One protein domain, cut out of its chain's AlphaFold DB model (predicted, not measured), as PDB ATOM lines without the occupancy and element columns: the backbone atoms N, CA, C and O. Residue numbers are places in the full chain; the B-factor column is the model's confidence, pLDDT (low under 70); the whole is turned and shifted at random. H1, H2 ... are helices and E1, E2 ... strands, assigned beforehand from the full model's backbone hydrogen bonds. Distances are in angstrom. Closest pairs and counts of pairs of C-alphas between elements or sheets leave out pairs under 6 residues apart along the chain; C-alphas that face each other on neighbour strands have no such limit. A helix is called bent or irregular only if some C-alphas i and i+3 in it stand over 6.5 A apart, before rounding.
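AT A GLANCE: This is residues 175 to 218 of the 329 residues of an uncharacterized protein of Digitaria exilis (UniProt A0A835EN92). A thin two-stranded hairpin, E1 and E2, and one helix, H1, form the two arms of an open V, joined at its corner by the link of residues 190 to 196. The tip of the hairpin, residues 179 to 184, sticks out free, and at the far end of H1 the last residues fold back. The printed part has 44 residues, with the order E1, E2, H1 along the chain; the sheet is E1 - E2, antiparallel, and the class is mixed, helices and strands. The whole is loose, with a radius of gyration of the C-alphas of 12.4 A, and flat, spanning 34 by 27 by 13 A.

IN THESE COORDINATES: Start at the sheet and find C-alpha 175 at (214.636, 181.732, 236.307), where E1 begins; this strand holds residues 175 to 180 and is 16.1 A long from first to last C-alpha. Pick up E2 at C-alpha 183, at (202.066, 187.659, 245.223); it holds residues 183 to 189, is the longest strand with 7 residues, and covers 20.0 A. Then look for H1 in residues 197 to 212, which runs 22.8 A from Gly 197 to Cys 212 and ends at C-alpha 212, at (216.961, 185.230, 253.771). H1 is neither bent nor irregular.

HOW THE PARTS SIT: Look first at E1 and E2, a hairpin of antiparallel neighbour strands whose directions stand at 158 degrees. Across it the C-alphas of Val 177 and Arg 186 face each other at 4.8 A, and those of His 175 and Leu 188 at 5.2 A. Check the backbone between them: N 178 and O 185 are 2.9 A apart and N 187 and O 176 are 2.9 A apart, both within hydrogen-bond range. The link from E1 to E2 is tight, with 2 residues. From Ala 189 go on through 7 residues, a short link, to reach H1 at Gly 197. E1 and H1 are apart, with no C-alpha of the one within 8 A of the other. In H1 every O i to N i+4 pair is within hydrogen-bond range.

THE WHOLE: Measure the size from Arg 182 to Ala 193, whose C-alphas are the two farthest apart at 35.2 A. The first and last printed C-alphas, those of His 175 and Pro 218, are 20.2 A apart. The printed part runs from 175 to 218 with no cut, and neither link is long. In the B-factor column the mean pLDDT of the printed part is 85.3; the model's confidence is low, under 70, at residues 214 to 218.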
ATOM      1  N   HIS A 175     215.427 181.261 235.182       73.62
ATOM      2  CA  HIS A 175     214.636 181.732 236.307       73.62
ATOM      3  C   HIS A 175     213.510 182.633 235.796       73.62
ATOM      4  O   HIS A 175     213.760 183.714 235.263       73.62
ATOM      5  N   LEU A 176     212.267 182.182 235.960       79.25
ATOM      6  CA  LEU A 176     211.080 182.939 235.573       79.25
ATOM      7  C   LEU A 176     210.461 183.580 236.813       79.25
ATOM      8  O   LEU A 176     210.065 182.887 237.752       79.25
ATOM      9  N   VAL A 177     210.331 184.905 236.801       79.38
ATOM     10  CA  VAL A 177     209.644 185.650 237.858       79.38
ATOM     11  C   VAL A 177     208.333 186.183 237.315       79.38
ATOM     12  O   VAL A 177     208.324 186.973 236.376       79.38
ATOM     13  N   GLN A 178     207.225 185.787 237.938       79.75
ATOM     14  CA  GLN A 178     205.903 186.297 237.605       79.75
ATOM     15  C   GLN A 178     205.284 186.973 238.828       79.75
ATOM     16  O   GLN A 178     205.137 186.370 239.896       79.75
ATOM     17  N   ARG A 179     204.898 188.240 238.674       78.94
ATOM     18  CA  ARG A 179     204.190 189.003 239.707       78.94
ATOM     19  C   ARG A 179     202.692 188.954 239.415       78.94
ATOM     20  O   ARG A 179     202.249 189.437 238.381       78.94
ATOM     21  N   LEU A 180     201.918 188.354 240.317       76.12
ATOM     22  CA  LEU A 180     200.458 188.257 240.225       76.12
ATOM     23  C   LEU A 180     199.860 189.044 241.395       76.12
ATOM     24  O   LEU A 180     199.701 188.532 242.506       76.12
ATOM     25  N   GLY A 181     199.606 190.333 241.158       88.50
ATOM     26  CA  GLY A 181     199.194 191.283 242.193       88.50
ATOM     27  C   GLY A 181     200.254 191.432 243.292       88.50
ATOM     28  O   GLY A 181     201.424 191.702 243.019       88.50
ATOM     29  N   ARG A 182     199.851 191.229 244.553       89.38
ATOM     30  CA  ARG A 182     200.753 191.267 245.723       89.38
ATOM     31  C   ARG A 182     201.553 189.974 245.937       89.38
ATOM     32  O   ARG A 182     202.318 189.895 246.892       89.38
ATOM     33  N   ARG A 183     201.385 188.954 245.089       90.25
ATOM     34  CA  ARG A 183     202.066 187.659 245.223       90.25
ATOM     35  C   ARG A 183     203.171 187.521 244.179       90.25
ATOM     36  O   ARG A 183     202.981 187.852 243.007       90.25
ATOM     37  N   LEU A 184     204.314 186.998 244.611       91.06
ATOM     38  CA  LEU A 184     205.435 186.649 243.745       91.06
ATOM     39  C   LEU A 184     205.418 185.139 243.500       91.06
ATOM     40  O   LEU A 184     205.458 184.366 244.454       91.06
ATOM     41  N   ARG A 185     205.368 184.721 242.234       89.75
ATOM     42  CA  ARG A 185     205.618 183.334 241.829       89.75
ATOM     43  C   ARG A 185     206.985 183.262 241.164       89.75
ATOM     44  O   ARG A 185     207.324 184.118 240.348       89.75
ATOM     45  N   ARG A 186     207.767 182.251 241.531       89.75
ATOM     46  CA  ARG A 186     209.072 181.972 240.930       89.75
ATOM     47  C   ARG A 186     209.037 180.568 240.341       89.75
ATOM     48  O   ARG A 186     208.615 179.639 241.025       89.75
ATOM     49  N   GLY A 187     209.431 180.446 239.081       92.06
ATOM     50  CA  GLY A 187     209.623 179.178 238.388       92.06
ATOM     51  C   GLY A 187     211.111 178.924 238.174       92.06
ATOM     52  O   GLY A 187     211.854 179.848 237.832       92.06
ATOM     53  N   LEU A 188     211.529 177.677 238.372       92.00
ATOM     54  CA  LEU A 188     212.886 177.209 238.118       92.00
ATOM     55  C   LEU A 188     212.826 176.081 237.088       92.00
ATOM     56  O   LEU A 188     212.083 175.121 237.281       92.00
ATOM     57  N   ALA A 189     213.624 176.191 236.029       93.00
ATOM     58  CA  ALA A 189     213.864 175.096 235.096       93.00
ATOM     59  C   ALA A 189     215.313 174.616 235.237       93.00
ATOM     60  O   ALA A 189     216.252 175.410 235.129       93.00
ATOM     61  N   VAL A 190     215.487 173.317 235.485       91.56
ATOM     62  CA  VAL A 190     216.795 172.655 235.595       91.56
ATOM     63  C   VAL A 190     216.891 171.512 234.594       91.56
ATOM     64  O   VAL A 190     215.897 170.856 234.288       91.56
ATOM     65  N   HIS A 191     218.094 171.264 234.084       92.00
ATOM     66  CA  HIS A 191     218.347 170.137 233.197       92.00
ATOM     67  C   HIS A 191     218.518 168.850 234.020       92.00
ATOM     68  O   HIS A 191     219.422 168.778 234.851       92.00
ATOM     69  N   HIS A 192     217.702 167.820 233.769       90.31
ATOM     70  CA  HIS A 192     217.721 166.576 234.557       90.31
ATOM     71  C   HIS A 192     219.064 165.828 234.528       90.31
ATOM     72  O   HIS A 192     219.422 165.189 235.507       90.31
ATOM     73  N   ALA A 193     219.859 165.953 233.456       90.94
ATOM     74  CA  ALA A 193     221.209 165.364 233.429       90.94
ATOM     75  C   ALA A 193     222.202 166.035 234.400       90.94
ATOM     76  O   ALA A 193     223.263 165.482 234.666       90.94
ATOM     77  N   ALA A 194     221.891 167.236 234.898       89.81
ATOM     78  CA  ALA A 194     222.754 167.968 235.820       89.81
ATOM     79  C   ALA A 194     222.318 167.821 237.285       89.81
ATOM     80  O   ALA A 194     223.130 168.050 238.185       89.81
ATOM     81  N   VAL A 195     221.034 167.531 237.521       93.12
ATOM     82  CA  VAL A 195     220.395 167.609 238.837       93.12
ATOM     83  C   VAL A 195     219.222 166.624 238.902       93.12
ATOM     84  O   VAL A 195     218.366 166.617 238.017       93.12
ATOM     85  N   ASP A 196     219.146 165.833 239.972       94.94
ATOM     86  CA  ASP A 196     217.989 164.982 240.265       94.94
ATOM     87  C   ASP A 196     216.905 165.730 241.080       94.94
ATOM     88  O   ASP A 196     216.996 166.933 241.356       94.94
ATOM     89  N   GLY A 197     215.829 165.037 241.469       91.81
ATOM     90  CA  GLY A 197     214.759 165.640 242.278       91.81
ATOM     91  C   GLY A 197     215.216 166.110 243.668       91.81
ATOM     92  O   GLY A 197     214.711 167.106 244.191       91.81
ATOM     93  N   SER A 198     216.198 165.433 244.265       93.81
ATOM     94  CA  SER A 198     216.700 165.742 245.607       93.81
ATOM     95  C   SER A 198     217.632 166.952 245.573       93.81
ATOM     96  O   SER A 198     217.420 167.929 246.289       93.81
ATOM     97  N   ALA A 199     218.606 166.944 244.666       91.88
ATOM     98  CA  ALA A 199     219.574 168.008 244.461       91.88
ATOM     99  C   ALA A 199     218.904 169.322 244.021       91.88
ATOM    100  O   ALA A 199     219.307 170.396 244.467       91.88
ATOM    101  N   SER A 200     217.840 169.263 243.212       93.31
ATOM    102  CA  SER A 200     217.062 170.456 242.832       93.31
ATOM    103  C   SER A 200     216.296 171.040 244.021       93.31
ATOM    104  O   SER A 200     216.282 172.258 244.207       93.31
ATOM    105  N   THR A 201     215.736 170.186 244.880       92.44
ATOM    106  CA  THR A 201     215.094 170.606 246.134       92.44
ATOM    107  C   THR A 201     216.105 171.218 247.110       92.44
ATOM    108  O   THR A 201     215.858 172.289 247.665       92.44
ATOM    109  N   GLN A 202     217.281 170.604 247.275       91.88
ATOM    110  CA  GLN A 202     218.363 171.145 248.108       91.88
ATOM    111  C   GLN A 202     218.860 172.499 247.593       91.88
ATOM    112  O   GLN A 202     219.046 173.425 248.383       91.88
ATOM    113  N   PHE A 203     219.018 172.646 246.274       91.62
ATOM    114  CA  PHE A 203     219.347 173.927 245.653       91.62
ATOM    115  C   PHE A 203     218.306 175.001 245.989       91.62
ATOM    116  O   PHE A 203     218.680 176.103 246.388       91.62
ATOM    117  N   LEU A 204     217.008 174.687 245.887       92.56
ATOM    118  CA  LEU A 204     215.937 175.626 246.240       92.56
ATOM    119  C   LEU A 204     215.985 176.028 247.720       92.56
ATOM    120  O   LEU A 204     215.816 177.208 248.029       92.56
ATOM    121  N   HIS A 205     216.264 175.088 248.628       91.00
ATOM    122  CA  HIS A 205     216.442 175.391 250.050       91.00
ATOM    123  C   HIS A 205     217.658 176.283 250.310       91.00
ATOM    124  O   HIS A 205     217.535 177.278 251.022       91.00
ATOM    125  N   ALA A 206     218.809 175.973 249.709       90.00
ATOM    126  CA  ALA A 206     220.022 176.776 249.847       90.00
ATOM    127  C   ALA A 206     219.836 178.184 249.266       90.00
ATOM    128  O   ALA A 206     220.248 179.167 249.876       90.00
ATOM    129  N   TRP A 207     219.166 178.300 248.119       91.69
ATOM    130  CA  TRP A 207     218.846 179.585 247.508       91.69
ATOM    131  C   TRP A 207     217.882 180.410 248.367       91.69
ATOM    132  O   TRP A 207     218.104 181.606 248.549       91.69
ATOM    133  N   ALA A 208     216.852 179.784 248.946       91.00
ATOM    134  CA  ALA A 208     215.960 180.449 249.891       91.00
ATOM    135  C   ALA A 208     216.710 180.911 251.153       91.00
ATOM    136  O   ALA A 208     216.551 182.055 251.568       91.00
ATOM    137  N   ALA A 209     217.580 180.068 251.718       88.06
ATOM    138  CA  ALA A 209     218.394 180.409 252.883       88.06
ATOM    139  C   ALA A 209     219.367 181.564 252.600       88.06
ATOM    140  O   ALA A 209     219.450 182.498 253.395       88.06
ATOM    141  N   ALA A 210     220.048 181.547 251.450       87.75
ATOM    142  CA  ALA A 210     220.938 182.621 251.009       87.75
ATOM    143  C   ALA A 210     220.186 183.933 250.721       87.75
ATOM    144  O   ALA A 210     220.726 185.018 250.909       87.75
ATOM    145  N   ALA A 211     218.931 183.851 250.270       87.81
ATOM    146  CA  ALA A 211     218.089 185.028 250.080       87.81
ATOM    147  C   ALA A 211     217.597 185.625 251.412       87.81
ATOM    148  O   ALA A 211     217.375 186.831 251.489       87.81
ATOM    149  N   CYS A 212     217.409 184.797 252.445       85.62
ATOM    150  CA  CYS A 212     216.961 185.230 253.771       85.62
ATOM    151  C   CYS A 212     218.109 185.668 254.696       85.62
ATOM    152  O   CYS A 212     217.878 186.455 255.609       85.62
ATOM    153  N   ALA A 213     219.329 185.169 254.487       76.38
ATOM    154  CA  ALA A 213     220.488 185.438 255.330       76.38
ATOM    155  C   ALA A 213     221.801 185.311 254.541       76.38
ATOM    156  O   ALA A 213     221.885 184.575 253.563       76.38
ATOM    157  N   HIS A 214     222.868 185.955 255.023       61.81
ATOM    158  CA  HIS A 214     224.231 185.805 254.492       61.81
ATOM    159  C   HIS A 214     224.838 184.455 254.917       61.81
ATOM    160  O   HIS A 214     225.777 184.390 255.707       61.81
ATOM    161  N   THR A 215     224.253 183.352 254.456       59.50
ATOM    162  CA  THR A 215     224.697 182.000 254.818       59.50
ATOM    163  C   THR A 215     225.790 181.496 253.878       59.50
ATOM    164  O   THR A 215     225.839 181.842 252.696       59.50
ATOM    165  N   LYS A 216     226.704 180.682 254.424       58.00
ATOM    166  CA  LYS A 216     227.794 180.048 253.667       58.00
ATOM    167  C   LYS A 216     227.218 179.057 252.653       58.00
ATOM    168  O   LYS A 216     226.360 178.247 252.995       58.00
ATOM    169  N   SER A 217     227.712 179.112 251.417       58.44
ATOM    170  CA  SER A 217     227.292 178.206 250.346       58.44
ATOM    171  C   SER A 217     227.620 176.745 250.675       58.44
ATOM    172  O   SER A 217     228.709 176.477 251.189       58.44
ATOM    173  N   PRO A 218     226.731 175.790 250.344       63.53
ATOM    174  CA  PRO A 218     227.063 174.375 250.427       63.53
ATOM    175  C   PRO A 218     228.191 174.061 249.436       63.53
ATOM    176  O   PRO A 218     228.080 174.347 248.243       63.53
TER     177      PRO A 218